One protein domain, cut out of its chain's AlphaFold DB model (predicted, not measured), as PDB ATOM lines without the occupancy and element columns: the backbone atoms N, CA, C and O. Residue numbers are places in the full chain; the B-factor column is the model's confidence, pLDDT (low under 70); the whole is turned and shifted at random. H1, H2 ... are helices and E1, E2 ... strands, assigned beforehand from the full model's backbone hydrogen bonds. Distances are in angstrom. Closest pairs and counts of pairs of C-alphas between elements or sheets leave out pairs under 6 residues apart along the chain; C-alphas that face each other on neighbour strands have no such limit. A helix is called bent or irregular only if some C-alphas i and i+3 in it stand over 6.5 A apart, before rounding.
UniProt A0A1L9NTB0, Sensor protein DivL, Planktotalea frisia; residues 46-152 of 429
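AT A GLANCE: This is residues 46 to 152 of the 429 residues of the protein "Sensor protein DivL" of Planktotalea frisia (UniProt A0A1L9NTB0). One twisted five-stranded sheet forms a wall, with H2 over one of its faces, H1 beside the strands on that same face, and H3 beyond one end of the strands. The opposite face has no named helix. The printed part has 107 residues, in the order E1 E2 H1 H2 E3 E4 E5 H3; the sheet, E2 E1 E5 E4 E3, is antiparallel throughout. The class is mixed, helices and strands, and the whole is compact: radius of gyration of the C-alphas 13.3 A, spans 39 by 26 by 24 A.

IN THESE COORDINATES: E5, residues 125 to 132, is 23.3 A long, and E4, residues 115 to 122, 22.7 A. E1, residues 46 to 51, begins at C-alpha 46 (226.194, 210.784, 132.506) and is 17.0 A long. E2 is residues 56 to 59, 7.8 A, and E3 residues 102 to 106, 13.0 A. H1 is residues 61 to 69, 12.3 A, and H2 residues 77 to 85, 11.6 A. H3, residues 141 to 152, is 17.8 A long and ends at C-alpha 152 (227.191, 205.855, 155.213); it is irregular, but only just, with C-alphas 149 and 152 6.9 A apart.

HOW THE PARTS SIT: E3, E4 and E5 form a meander, each strand the antiparallel neighbour of the one before. Within hydrogen-bond range are N 118 and O 129, 2.8 A, in E4 and E5; N 104 and O 119, 2.8 A, in E3 and E4; N 48 and O 128, 2.8 A, in E1 and E5; and N 49 and O 58, 2.8 A, in E1 and E2. H2 is on the sheet at a height of 10.3 A, over E1. H1 is on the same face at a height of 5.3 A, over none of the strands; its closest C-alphas to E1 are Ala 63 and Phe 46, 4.5 A. H3 is not on the sheet; it only just touches H1, only at their ends, with 3 pairs of C-alphas within 8 A, closest Asp 69 and Val 142, 6.7 A. Every O i to N i+4 pair is within hydrogen-bond range in H1 and H2, and 6 of 8 in H3.

THE WHOLE: The C-alphas farthest apart, those of Glu 99 and Thr 138, are 40.4 A apart. The printed part has no cut; the link from H2 to E3, residues 86 to 101, is long. The mean pLDDT of the printed part is 85.8, and residues 135 to 138 are under 70.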
ATOM      1  N   PHE A  46     227.620 210.547 132.315       91.12
ATOM      2  CA  PHE A  46     226.194 210.784 132.506       91.12
ATOM      3  C   PHE A  46     226.023 212.285 132.686       91.12
ATOM      4  O   PHE A  46     226.486 212.831 133.686       91.12
ATOM      5  N   CYS A  47     225.419 212.943 131.705       92.38
ATOM      6  CA  CYS A  47     225.288 214.397 131.692       92.38
ATOM      7  C   CYS A  47     223.840 214.790 131.975       92.38
ATOM      8  O   CYS A  47     222.930 214.286 131.310       92.38
ATOM      9  N   PHE A  48     223.662 215.709 132.917       93.06
ATOM     10  CA  PHE A  48     222.388 216.276 133.341       93.06
ATOM     11  C   PHE A  48     222.488 217.798 133.271       93.06
ATOM     12  O   PHE A  48     223.391 218.374 133.871       93.06
ATOM     13  N   GLU A  49     221.570 218.432 132.552       92.00
ATOM     14  CA  GLU A  49     221.513 219.882 132.386       92.00
ATOM     15  C   GLU A  49     220.252 220.421 133.055       92.00
ATOM     16  O   GLU A  49     219.146 219.992 132.711       92.00
ATOM     17  N   PHE A  50     220.412 221.363 133.977       92.62
ATOM     18  CA  PHE A  50     219.328 222.016 134.702       92.62
ATOM     19  C   PHE A  50     219.279 223.502 134.360       92.62
ATOM     20  O   PHE A  50     220.327 224.128 134.229       92.62
ATOM     21  N   ASP A  51     218.079 224.073 134.253       90.56
ATOM     22  CA  ASP A  51     217.915 225.526 134.133       90.56
ATOM     23  C   ASP A  51     218.110 226.244 135.483       90.56
ATOM     24  O   ASP A  51     218.214 225.614 136.538       90.56
ATOM     25  N   HIS A  52     218.112 227.580 135.469       86.94
ATOM     26  CA  HIS A  52     218.164 228.416 136.681       86.94
ATOM     27  C   HIS A  52     217.030 228.142 137.693       86.94
ATOM     28  O   HIS A  52     217.167 228.465 138.872       86.94
ATOM     29  N   THR A  53     215.912 227.539 137.269       86.56
ATOM     30  CA  THR A  53     214.820 227.133 138.173       86.56
ATOM     31  C   THR A  53     215.059 225.766 138.815       86.56
ATOM     32  O   THR A  53     214.300 225.354 139.690       86.56
ATOM     33  N   GLY A  54     216.123 225.067 138.406       85.88
ATOM     34  CA  GLY A  54     216.450 223.716 138.837       85.88
ATOM     35  C   GLY A  54     215.687 222.635 138.078       85.88
ATOM     36  O   GLY A  54     215.726 221.480 138.490       85.88
ATOM     37  N   LYS A  55     214.993 222.952 136.981       90.81
ATOM     38  CA  LYS A  55     214.293 221.945 136.180       90.81
ATOM     39  C   LYS A  55     215.262 221.273 135.213       90.81
ATOM     40  O   LYS A  55     216.058 221.945 134.565       90.81
ATOM     41  N   LEU A  56     215.174 219.951 135.084       91.44
ATOM     42  CA  LEU A  56     215.979 219.195 134.129       91.44
ATOM     43  C   LEU A  56     215.563 219.530 132.686       91.44
ATOM     44  O   LEU A  56     214.431 219.284 132.271       91.44
ATOM     45  N   VAL A  57     216.497 220.089 131.919       90.38
ATOM     46  CA  VAL A  57     216.303 220.521 130.529       90.38
ATOM     47  C   VAL A  57     216.803 219.465 129.552       90.38
ATOM     48  O   VAL A  57     216.156 219.200 128.537       90.38
ATOM     49  N   CYS A  58     217.961 218.862 129.834       88.56
ATOM     50  CA  CYS A  58     218.615 217.944 128.908       88.56
ATOM     51  C   CYS A  58     219.355 216.819 129.639       88.56
ATOM     52  O   CYS A  58     219.937 217.014 130.702       88.56
ATOM     53  N   THR A  59     219.357 215.632 129.031       92.00
ATOM     54  CA  THR A  59     220.155 214.480 129.464       92.00
ATOM     55  C   THR A  59     220.713 213.727 128.267       92.00
ATOM     56  O   THR A  59     220.070 213.626 127.214       92.00
ATOM     57  N   ASN A  60     221.901 213.145 128.434       91.38
ATOM     58  CA  ASN A  60     222.406 212.162 127.476       91.38
ATOM     59  C   ASN A  60     221.733 210.783 127.673       91.38
ATOM     60  O   ASN A  60     220.957 210.583 128.606       91.38
ATOM     61  N   GLU A  61     221.982 209.832 126.765       87.50
ATOM     62  CA  GLU A  61     221.350 208.499 126.799       87.50
ATOM     63  C   GLU A  61     221.618 207.758 128.115       87.50
ATOM     64  O   GLU A  61     220.681 207.313 128.767       87.50
ATOM     65  N   HIS A  62     222.873 207.754 128.564       87.88
ATOM     66  CA  HIS A  62     223.281 207.138 129.827       87.88
ATOM     67  C   HIS A  62     222.582 207.747 131.049       87.88
ATOM     68  O   HIS A  62     222.110 207.024 131.922       87.88
ATOM     69  N   ALA A  63     222.497 209.079 131.120       87.31
ATOM     70  CA  ALA A  63     221.799 209.786 132.192       87.31
ATOM     71  C   ALA A  63     220.296 209.480 132.201       87.31
ATOM     72  O   ALA A  63     219.697 209.353 133.268       87.31
ATOM     73  N   ARG A  64     219.688 209.324 131.020       86.94
ATOM     74  CA  ARG A  64     218.271 208.975 130.882       86.94
ATOM     75  C   ARG A  64     217.978 207.553 131.355       86.94
ATOM     76  O   ARG A  64     217.000 207.362 132.072       86.94
ATOM     77  N   GLU A  65     218.817 206.587 130.981       86.81
ATOM     78  CA  GLU A  65     218.736 205.205 131.481       86.81
ATOM     79  C   GLU A  65     218.866 205.180 133.008       86.81
ATOM     80  O   GLU A  65     218.006 204.637 133.692       86.81
ATOM     81  N   PHE A  66     219.859 205.890 133.557       86.19
ATOM     82  CA  PHE A  66     220.081 205.977 135.001       86.19
ATOM     83  C   PHE A  66     218.879 206.553 135.777       86.19
ATOM     84  O   PHE A  66     218.498 206.003 136.808       86.19
ATOM     85  N   ILE A  67     218.251 207.627 135.278       88.19
ATOM     86  CA  ILE A  67     217.021 208.206 135.862       88.19
ATOM     87  C   ILE A  67     215.860 207.210 135.804       88.19
ATOM     88  O   ILE A  67     215.133 207.054 136.786       88.19
ATOM     89  N   SER A  68     215.684 206.557 134.652       86.81
ATOM     90  CA  SER A  68     214.601 205.600 134.421       86.81
ATOM     91  C   SER A  68     214.711 204.396 135.353       86.81
ATOM     92  O   SER A  68     213.723 204.006 135.973       86.81
ATOM     93  N   ASP A  69     215.911 203.838 135.497       85.94
ATOM     94  CA  ASP A  69     216.152 202.655 136.321       85.94
ATOM     95  C   ASP A  69     216.064 202.957 137.826       85.94
ATOM     96  O   ASP A  69     215.670 202.096 138.613       85.94
ATOM     97  N   LEU A  70     216.358 204.197 138.234       84.44
ATOM     98  CA  LEU A  70     216.088 204.703 139.586       84.44
ATOM     99  C   LEU A  70     214.616 205.093 139.813       84.44
ATOM    100  O   LEU A  70     214.264 205.516 140.912       84.44
ATOM    101  N   ALA A  71     213.754 204.953 138.799       86.25
ATOM    102  CA  ALA A  71     212.338 205.317 138.833       86.25
ATOM    103  C   ALA A  71     212.065 206.788 139.222       86.25
ATOM    104  O   ALA A  71     211.029 207.109 139.812       86.25
ATOM    105  N   LEU A  72     212.974 207.702 138.867       84.12
ATOM    106  CA  LEU A  72     212.825 209.137 139.116       84.12
ATOM    107  C   LEU A  72     211.897 209.763 138.059       84.12
ATOM    108  O   LEU A  72     212.223 209.809 136.874       84.12
ATOM    109  N   SER A  73     210.722 210.243 138.477       79.31
ATOM    110  CA  SER A  73     209.729 210.857 137.578       79.31
ATOM    111  C   SER A  73     209.955 212.367 137.447       79.31
ATOM    112  O   SER A  73     209.729 213.081 138.415       79.31
ATOM    113  N   ASP A  74     210.369 212.831 136.260       81.19
ATOM    114  CA  ASP A  74     210.678 214.245 135.934       81.19
ATOM    115  C   ASP A  74     211.505 214.959 137.031       81.19
ATOM    116  O   ASP A  74     211.033 215.931 137.624       81.19
ATOM    117  N   PRO A  75     212.705 214.441 137.376       87.00
ATOM    118  CA  PRO A  75     213.451 214.936 138.526       87.00
ATOM    119  C   PRO A  75     213.942 216.369 138.299       87.00
ATOM    120  O   PRO A  75     214.584 216.670 137.294       87.00
ATOM    121  N   ASP A  76     213.692 217.235 139.275       90.94
ATOM    122  CA  ASP A  76     214.371 218.521 139.409       90.94
ATOM    123  C   ASP A  76     215.765 218.338 140.046       90.94
ATOM    124  O   ASP A  76     216.164 217.237 140.452       90.94
ATOM    125  N   TRP A  77     216.529 219.427 140.136       90.94
ATOM    126  CA  TRP A  77     217.843 219.446 140.775       90.94
ATOM    127  C   TRP A  77     217.768 218.910 142.205       90.94
ATOM    128  O   TRP A  77     218.604 218.103 142.602       90.94
ATOM    129  N   THR A  78     216.740 219.305 142.959       88.69
ATOM    130  CA  THR A  78     216.529 218.883 144.348       88.69
ATOM    131  C   THR A  78     216.461 217.362 144.464       88.69
ATOM    132  O   THR A  78     217.189 216.770 145.261       88.69
ATOM    133  N   THR A  79     215.650 216.728 143.616       89.75
ATOM    134  CA  THR A  79     215.429 215.278 143.601       89.75
ATOM    135  C   THR A  79     216.711 214.519 143.246       89.75
ATOM    136  O   THR A  79     217.068 213.533 143.904       89.75
ATOM    137  N   LEU A  80     217.444 214.973 142.220       89.31
ATOM    138  CA  LEU A  80     218.699 214.325 141.826       89.31
ATOM    139  C   LEU A  80     219.796 214.529 142.884       89.31
ATOM    140  O   LEU A  80     220.548 213.598 143.183       89.31
ATOM    141  N   ARG A  81     219.861 215.725 143.483       90.81
ATOM    142  CA  ARG A  81     220.792 216.061 144.564       90.81
ATOM    143  C   ARG A  81     220.581 215.149 145.767       90.81
ATOM    144  O   ARG A  81     221.547 214.541 146.211       90.81
ATOM    145  N   GLU A  82     219.350 215.004 146.254       88.19
ATOM    146  CA  GLU A  82     219.020 214.131 147.395       88.19
ATOM    147  C   GLU A  82     219.404 212.671 147.133       88.19
ATOM    148  O   GLU A  82     219.941 211.991 148.006       88.19
ATOM    149  N   THR A  83     219.213 212.209 145.897       87.44
ATOM    150  CA  THR A  83     219.601 210.858 145.481       87.44
ATOM    151  C   THR A  83     221.125 210.672 145.555       87.44
ATOM    152  O   THR A  83     221.618 209.666 146.067       87.44
ATOM    153  N   LEU A  84     221.907 211.645 145.076       89.56
ATOM    154  CA  LEU A  84     223.369 211.546 144.972       89.56
ATOM    155  C   LEU A  84     224.140 212.012 146.222       89.56
ATOM    156  O   LEU A  84     225.300 211.629 146.386       89.56
ATOM    157  N   GLU A  85     223.527 212.779 147.125       89.75
ATOM    158  CA  GLU A  85     224.160 213.370 148.319       89.75
ATOM    159  C   GLU A  85     224.745 212.316 149.281       89.75
ATOM    160  O   GLU A  85     225.770 212.527 149.946       89.75
ATOM    161  N   HIS A  86     224.139 211.128 149.316       86.12
ATOM    162  CA  HIS A  86     224.648 210.001 150.098       86.12
ATOM    163  C   HIS A  86     225.924 209.382 149.514       86.12
ATOM    164  O   HIS A  86     226.660 208.710 150.233       86.12
ATOM    165  N   ARG A  87     226.219 209.613 148.231       88.25
ATOM    166  CA  ARG A  87     227.433 209.120 147.560       88.25
ATOM    167  C   ARG A  87     228.497 210.198 147.400       88.25
ATOM    168  O   ARG A  87     229.678 209.871 147.472       88.25
ATOM    169  N   PHE A  88     228.104 211.460 147.245       89.56
ATOM    170  CA  PHE A  88     229.006 212.587 147.006       89.56
ATOM    171  C   PHE A  88     228.730 213.723 147.986       89.56
ATOM    172  O   PHE A  88     227.591 214.139 148.175       89.56
ATOM    173  N   GLU A  89     229.783 214.234 148.616       84.69
ATOM    174  CA  GLU A  89     229.694 215.374 149.527       84.69
ATOM    175  C   GLU A  89     229.965 216.683 148.773       84.69
ATOM    176  O   GLU A  89     230.793 216.708 147.866       84.69
ATOM    177  N   GLY A  90     229.284 217.772 149.146       84.19
ATOM    178  CA  GLY A  90     229.524 219.099 148.565       84.19
ATOM    179  C   GLY A  90     228.715 219.441 147.309       84.19
ATOM    180  O   GLY A  90     229.097 220.360 146.589       84.19
ATOM    181  N   LEU A  91     227.607 218.738 147.037       88.88
ATOM    182  CA  LEU A  91     226.656 219.137 145.989       88.88
ATOM    183  C   LEU A  91     225.988 220.491 146.348       88.88
ATOM    184  O   LEU A  91     225.554 220.647 147.495       88.88
ATOM    185  N   PRO A  92     225.853 221.450 145.406       87.12
ATOM    186  CA  PRO A  92     225.192 222.736 145.646       87.12
ATOM    187  C   PRO A  92     223.748 222.587 146.138       87.12
ATOM    188  O   PRO A  92     222.977 221.784 145.616       87.12
ATOM    189  N   ILE A  93     223.358 223.385 147.135       84.62
ATOM    190  CA  ILE A  93     221.992 223.355 147.693       84.62
ATOM    191  C   ILE A  93     220.994 224.014 146.727       84.62
ATOM    192  O   ILE A  93     219.870 223.539 146.589       84.62
ATOM    193  N   TYR A  94     221.418 225.071 146.033       83.69
ATOM    194  CA  TYR A  94     220.626 225.814 145.055       83.69
ATOM    195  C   TYR A  94     221.411 225.937 143.751       83.69
ATOM    196  O   TYR A  94     222.640 225.928 143.777       83.69
ATOM    197  N   VAL A  95     220.700 226.073 142.633       84.62
ATOM    198  CA  VAL A  95     221.307 226.441 141.351       84.62
ATOM    199  C   VAL A  95     221.642 227.932 141.402       84.62
ATOM    200  O   VAL A  95     220.748 228.751 141.616       84.62
ATOM    201  N   SER A  96     222.922 228.277 141.259       79.38
ATOM    202  CA  SER A  96     223.393 229.667 141.304       79.38
ATOM    203  C   SER A  96     223.670 230.196 139.897       79.38
ATOM    204  O   SER A  96     224.397 229.570 139.129       79.38
ATOM    205  N   GLU A  97     223.143 231.378 139.572       76.62
ATOM    206  CA  GLU A  97     223.490 232.073 138.329       76.62
ATOM    207  C   GLU A  97     224.877 232.709 138.458       76.62
ATOM    208  O   GLU A  97     225.127 233.522 139.353       76.62
ATOM    209  N   THR A  98     225.780 232.360 137.542       78.19
ATOM    210  CA  THR A  98     227.154 232.877 137.561       78.19
ATOM    211  C   THR A  98     227.580 233.363 136.182       78.19
ATOM    212  O   THR A  98     227.569 232.595 135.225       78.19
ATOM    213  N   GLU A  99     227.984 234.638 136.072       73.50
ATOM    214  CA  GLU A  99     228.413 235.258 134.800       73.50
ATOM    215  C   GLU A  99     229.635 234.569 134.172       73.50
ATOM    216  O   GLU A  99     229.783 234.552 132.950       73.50
ATOM    217  N   ALA A 100     230.509 233.990 134.998       82.00
ATOM    218  CA  ALA A 100     231.623 233.157 134.561       82.00
ATOM    219  C   ALA A 100     231.411 231.723 135.069       82.00
ATOM    220  O   ALA A 100     231.135 231.563 136.259       82.00
ATOM    221  N   PRO A 101     231.568 230.693 134.214       85.00
ATOM    222  CA  PRO A 101     231.301 229.317 134.605       85.00
ATOM    223  C   PRO A 101     232.257 228.854 135.710       85.00
ATOM    224  O   PRO A 101     233.481 228.952 135.566       85.00
ATOM    225  N   ILE A 102     231.703 228.334 136.807       86.88
ATOM    226  CA  ILE A 102     232.465 227.771 137.925       86.88
ATOM    227  C   ILE A 102     232.411 226.250 137.833       86.88
ATOM    228  O   ILE A 102     231.347 225.652 137.961       86.88
ATOM    229  N   ARG A 103     233.577 225.618 137.649       88.31
ATOM    230  CA  ARG A 103     233.708 224.157 137.626       88.31
ATOM    231  C   ARG A 103     234.229 223.617 138.948       88.31
ATOM    232  O   ARG A 103     235.321 223.985 139.382       88.31
ATOM    233  N   THR A 104     233.491 222.676 139.523       88.88
ATOM    234  CA  THR A 104     233.846 221.976 140.759       88.88
ATOM    235  C   THR A 104     233.868 220.473 140.509       88.88
ATOM    236  O   THR A 104     232.905 219.910 140.000       88.88
ATOM    237  N   SER A 105     234.962 219.805 140.879       89.25
ATOM    238  CA  SER A 105     235.065 218.342 140.843       89.25
ATOM    239  C   SER A 105     234.943 217.788 142.260       89.25
ATOM    240  O   SER A 105     235.695 218.189 143.152       89.25
ATOM    241  N   LEU A 106     233.997 216.876 142.469       90.06
ATOM    242  CA  LEU A 106     233.715 216.242 143.750       90.06
ATOM    243  C   LEU A 106     234.123 214.769 143.713       90.06
ATOM    244  O   LEU A 106     233.821 214.023 142.776       90.06
ATOM    245  N   GLN A 107     234.802 214.353 144.778       88.31
ATOM    246  CA  GLN A 107     235.170 212.960 144.997       88.31
ATOM    247  C   GLN A 107     234.039 212.224 145.731       88.31
ATOM    248  O   GLN A 107     233.330 212.834 146.538       88.31
ATOM    249  N   PRO A 108     233.856 210.921 145.478       88.50
ATOM    250  CA  PRO A 108     232.878 210.133 146.210       88.50
ATOM    251  C   PRO A 108     233.262 209.986 147.685       88.50
ATOM    252  O   PRO A 108     234.438 209.947 148.045       88.50
ATOM    253  N   ARG A 109     232.251 209.823 148.546       86.69
ATOM    254  CA  ARG A 109     232.418 209.544 149.982       86.69
ATOM    255  C   ARG A 109     233.123 208.212 150.236       86.69
ATOM    256  O   ARG A 109     233.803 208.053 151.245       86.69
ATOM    257  N   SER A 110     232.942 207.245 149.338       81.88
ATOM    258  CA  SER A 110     233.525 205.911 149.441       81.88
ATOM    259  C   SER A 110     234.622 205.714 148.400       81.88
ATOM    260  O   SER A 110     234.398 205.927 147.213       81.88
ATOM    261  N   ALA A 111     235.798 205.241 148.825       82.50
ATOM    262  CA  ALA A 111     236.939 205.014 147.930       82.50
ATOM    263  C   ALA A 111     236.681 203.929 146.865       82.50
ATOM    264  O   ALA A 111     237.358 203.913 145.838       82.50
ATOM    265  N   ILE A 112     235.710 203.042 147.114       82.25
ATOM    266  CA  ILE A 112     235.290 201.987 146.181       82.25
ATOM    267  C   ILE A 112     234.281 202.470 145.133       82.25
ATOM    268  O   ILE A 112     233.965 201.708 144.228       82.25
ATOM    269  N   ASP A 113     233.754 203.695 145.246       86.81
ATOM    270  CA  ASP A 113     232.878 204.259 144.219       86.81
ATOM    271  C   ASP A 113     233.735 204.675 143.005       86.81
ATOM    272  O   ASP A 113     234.586 205.566 143.132       86.81
ATOM    273  N   PRO A 114     233.576 204.049 141.826       86.75
ATOM    274  CA  PRO A 114     234.385 204.370 140.653       86.75
ATOM    275  C   PRO A 114     233.978 205.700 140.001       86.75
ATOM    276  O   PRO A 114     234.687 206.179 139.117       86.75
ATOM    277  N   MET A 115     232.874 206.317 140.425       88.12
ATOM    278  CA  MET A 115     232.346 207.541 139.833       88.12
ATOM    279  C   MET A 115     232.957 208.797 140.469       88.12
ATOM    280  O   MET A 115     233.220 208.848 141.668       88.12
ATOM    281  N   THR A 116     233.126 209.844 139.671       89.56
ATOM    282  CA  THR A 116     233.410 211.215 140.119       89.56
ATOM    283  C   THR A 116     232.349 212.154 139.572       89.56
ATOM    284  O   THR A 116     231.846 211.922 138.474       89.56
ATOM    285  N   VAL A 117     232.012 213.210 140.309       92.19
ATOM    286  CA  VAL A 117     231.057 214.224 139.845       92.19
ATOM    287  C   VAL A 117     231.833 215.466 139.431       92.19
ATOM    288  O   VAL A 117     232.668 215.955 140.187       92.19
ATOM    289  N   GLU A 118     231.536 216.004 138.259       92.88
ATOM    290  CA  GLU A 118     231.890 217.368 137.879       92.88
ATOM    291  C   GLU A 118     230.616 218.208 137.801       92.88
ATOM    292  O   GLU A 118     229.597 217.757 137.280       92.88
ATOM    293  N   ILE A 119     230.670 219.416 138.351       91.81
ATOM    294  CA  ILE A 119     229.566 220.375 138.364       91.81
ATOM    295  C   ILE A 119     230.054 221.660 137.721       91.81
ATOM    296  O   ILE A 119     231.140 222.134 138.052       91.81
ATOM    297  N   GLU A 120     229.250 222.220 136.828       91.19
ATOM    298  CA  GLU A 120     229.488 223.508 136.191       91.19
ATOM    299  C   GLU A 120     228.278 224.425 136.406       91.19
ATOM    300  O   GLU A 120     227.226 224.240 135.794       91.19
ATOM    301  N   GLU A 121     228.430 225.411 137.290       88.69
ATOM    302  CA  GLU A 121     227.444 226.483 137.490       88.69
ATOM    303  C   GLU A 121     227.695 227.587 136.460       88.69
ATOM    304  O   GLU A 121     228.830 228.046 136.308       88.69
ATOM    305  N   HIS A 122     226.661 228.003 135.730       89.19
ATOM    306  CA  HIS A 122     226.763 228.970 134.635       89.19
ATOM    307  C   HIS A 122     225.498 229.846 134.540       89.19
ATOM    308  O   HIS A 122     224.591 229.736 135.360       89.19
ATOM    309  N   VAL A 123     225.442 230.771 133.576       84.81
ATOM    310  CA  VAL A 123     224.336 231.748 133.453       84.81
ATOM    311  C   VAL A 123     222.985 231.080 133.184       84.81
ATOM    312  O   VAL A 123     221.967 231.530 133.698       84.81
ATOM    313  N   ASP A 124     222.978 230.005 132.399       82.31
ATOM    314  CA  ASP A 124     221.748 229.319 131.990       82.31
ATOM    315  C   ASP A 124     221.265 228.271 133.018       82.31
ATOM    316  O   ASP A 124     220.126 227.802 132.918       82.31
ATOM    317  N   GLY A 125     222.075 227.957 134.040       88.62
ATOM    318  CA  GLY A 125     221.739 227.019 135.112       88.62
ATOM    319  C   GLY A 125     222.933 226.197 135.614       88.62
ATOM    320  O   GLY A 125     223.989 226.744 135.941       88.62
ATOM    321  N   LEU A 126     222.755 224.876 135.734       91.75
ATOM    322  CA  LEU A 126     223.744 223.950 136.303       91.75
ATOM    323  C   LEU A 126     223.885 222.690 135.445       91.75
ATOM    324  O   LEU A 126     222.906 221.992 135.184       91.75
ATOM    325  N   SER A 127     225.121 222.349 135.084       91.06
ATOM    326  CA  SER A 127     225.458 221.072 134.450       91.06
ATOM    327  C   SER A 127     226.084 220.132 135.475       91.06
ATOM    328  O   SER A 127     227.057 220.492 136.140       91.06
ATOM    329  N   LEU A 128     225.569 218.907 135.587       92.62
ATOM    330  CA  LEU A 128     226.160 217.832 136.383       92.62
ATOM    331  C   LEU A 128     226.627 216.704 135.463       92.62
ATOM    332  O   LEU A 128     225.863 216.185 134.651       92.62
ATOM    333  N   ILE A 129     227.881 216.291 135.622       92.25
ATOM    334  CA  ILE A 129     228.497 215.216 134.848       92.25
ATOM    335  C   ILE A 129     229.015 214.153 135.816       92.25
ATOM    336  O   ILE A 129     229.973 214.381 136.553       92.25
ATOM    337  N   LEU A 130     228.411 212.963 135.802       90.75
ATOM    338  CA  LEU A 130     228.995 211.791 136.456       90.75
ATOM    339  C   LEU A 130     229.972 211.131 135.490       90.75
ATOM    340  O   LEU A 130     229.593 210.750 134.383       90.75
ATOM    341  N   ILE A 131     231.218 210.971 135.913       90.38
ATOM    342  CA  ILE A 131     232.307 210.412 135.115       90.38
ATOM    343  C   ILE A 131     232.752 209.102 135.758       90.38
ATOM    344  O   ILE A 131     233.135 209.077 136.927       90.38
ATOM    345  N   GLU A 132     232.718 208.009 135.002       87.88
ATOM    346  CA  GLU A 132     233.209 206.709 135.464       87.88
ATOM    347  C   GLU A 132     234.732 206.616 135.284       87.88
ATOM    348  O   GLU A 132     235.213 206.573 134.158       87.88
ATOM    349  N   ARG A 133     235.519 206.571 136.367       80.69
ATOM    350  CA  ARG A 133     236.996 206.597 136.277       80.69
ATOM    351  C   ARG A 133     237.595 205.382 135.561       80.69
ATOM    352  O   ARG A 133     238.623 205.515 134.901       80.69
ATOM    353  N   GLU A 134     236.957 204.220 135.676       73.62
ATOM    354  CA  GLU A 134     237.374 202.971 135.035       73.62
ATOM    355  C   GLU A 134     236.183 202.339 134.323       73.62
ATOM    356  O   GLU A 134     235.188 201.993 134.952       73.62
ATOM    357  N   ARG A 135     236.280 202.175 133.000       66.06
ATOM    358  CA  ARG A 135     235.193 201.599 132.207       66.06
ATOM    359  C   ARG A 135     235.034 200.112 132.516       66.06
ATOM    360  O   ARG A 135     235.954 199.330 132.271       66.06
ATOM    361  N   SER A 136     233.834 199.719 132.930       65.50
ATOM    362  CA  SER A 136     233.418 198.320 133.016       65.50
ATOM    363  C   SER A 136     232.107 198.127 132.254       65.50
ATOM    364  O   SER A 136     231.076 198.706 132.586       65.50
ATOM    365  N   ASP A 137     232.139 197.296 131.207       63.75
ATOM    366  CA  ASP A 137     230.981 197.065 130.328       63.75
ATOM    367  C   ASP A 137     229.855 196.250 131.012       63.75
ATOM    368  O   ASP A 137     228.774 196.106 130.447       63.75
ATOM    369  N   THR A 138     230.080 195.725 132.225       65.81
ATOM    370  CA  THR A 138     229.118 194.894 132.978       65.81
ATOM    371  C   THR A 138     228.575 195.557 134.247       65.81
ATOM    372  O   THR A 138     227.919 194.888 135.045       65.81
ATOM    373  N   THR A 139     228.876 196.834 134.496       71.88
ATOM    374  CA  THR A 139     228.474 197.504 135.743       71.88
ATOM    375  C   THR A 139     226.993 197.879 135.720       71.88
ATOM    376  O   THR A 139     226.570 198.717 134.928       71.88
ATOM    377  N   ASP A 140     226.215 197.311 136.642       83.12
ATOM    378  CA  ASP A 140     224.887 197.822 136.986       83.12
ATOM    379  C   ASP A 140     225.047 199.041 137.911       83.12
ATOM    380  O   ASP A 140     225.303 198.927 139.116       83.12
ATOM    381  N   HIS A 141     224.943 200.233 137.324       82.12
ATOM    382  CA  HIS A 141     225.141 201.494 138.036       82.12
ATOM    383  C   HIS A 141     224.042 201.788 139.066       82.12
ATOM    384  O   HIS A 141     224.286 202.557 139.998       82.12
ATOM    385  N   VAL A 142     222.865 201.170 138.937       83.19
ATOM    386  CA  VAL A 142     221.722 201.364 139.840       83.19
ATOM    387  C   VAL A 142     221.887 200.482 141.068       83.19
ATOM    388  O   VAL A 142     221.810 200.976 142.193       83.19
ATOM    389  N   ALA A 143     222.224 199.203 140.879       84.12
ATOM    390  CA  ALA A 143     222.595 198.322 141.983       84.12
ATOM    391  C   ALA A 143     223.780 198.900 142.774       84.12
ATOM    392  O   ALA A 143     223.748 198.953 144.005       84.12
ATOM    393  N   MET A 144     224.791 199.414 142.067       85.75
ATOM    394  CA  MET A 144     225.917 200.112 142.684       85.75
ATOM    395  C   MET A 144     225.468 201.361 143.449       85.75
ATOM    396  O   MET A 144     225.888 201.553 144.589       85.75
ATOM    397  N   HIS A 145     224.605 202.195 142.857       85.88
ATOM    398  CA  HIS A 145     224.061 203.371 143.528       85.88
ATOM    399  C   HIS A 145     223.365 202.996 144.842       85.88
ATOM    400  O   HIS A 145     223.696 203.578 145.870       85.88
ATOM    401  N   ASN A 146     222.482 201.995 144.821       85.50
ATOM    402  CA  ASN A 146     221.719 201.543 145.987       85.50
ATOM    403  C   ASN A 146     222.614 200.997 147.110       85.50
ATOM    404  O   ASN A 146     222.377 201.249 148.291       85.50
ATOM    405  N   VAL A 147     223.669 200.256 146.763       84.50
ATOM    406  CA  VAL A 147     224.635 199.778 147.760       84.50
ATOM    407  C   VAL A 147     225.419 200.952 148.339       84.50
ATOM    408  O   VAL A 147     225.475 201.119 149.553       84.50
ATOM    409  N   LEU A 148     225.998 201.803 147.494       84.81
ATOM    410  CA  LEU A 148     226.878 202.878 147.949       84.81
ATOM    411  C   LEU A 148     226.136 203.977 148.719       84.81
ATOM    412  O   LEU A 148     226.707 204.526 149.658       84.81
ATOM    413  N   SER A 149     224.877 204.267 148.378       84.00
ATOM    414  CA  SER A 149     224.050 205.247 149.095       84.00
ATOM    415  C   SER A 149     223.652 204.779 150.501       84.00
ATOM    416  O   SER A 149     223.423 205.606 151.380       84.00
ATOM    417  N   THR A 150     223.631 203.466 150.762       80.38
ATOM    418  CA  THR A 150     223.308 202.915 152.091       80.38
ATOM    419  C   THR A 150     224.523 202.779 153.010       80.38
ATOM    420  O   THR A 150     224.364 202.802 154.235       80.38
ATOM    421  N   LEU A 151     225.743 202.699 152.461       78.88
ATOM    422  CA  LEU A 151     226.972 202.508 153.245       78.88
ATOM    423  C   LEU A 151     227.181 203.547 154.363       78.88
ATOM    424  O   LEU A 151     227.484 203.124 155.483       78.88
ATOM    425  N   PRO A 152     227.009 204.870 154.145       76.25
ATOM    426  CA  PRO A 152     227.191 205.855 155.213       76.25
ATOM    427  C   PRO A 152     226.232 205.642 156.389       76.25
ATOM    428  O   PRO A 152     226.629 205.783 157.544       76.25
TER     429      PRO A 152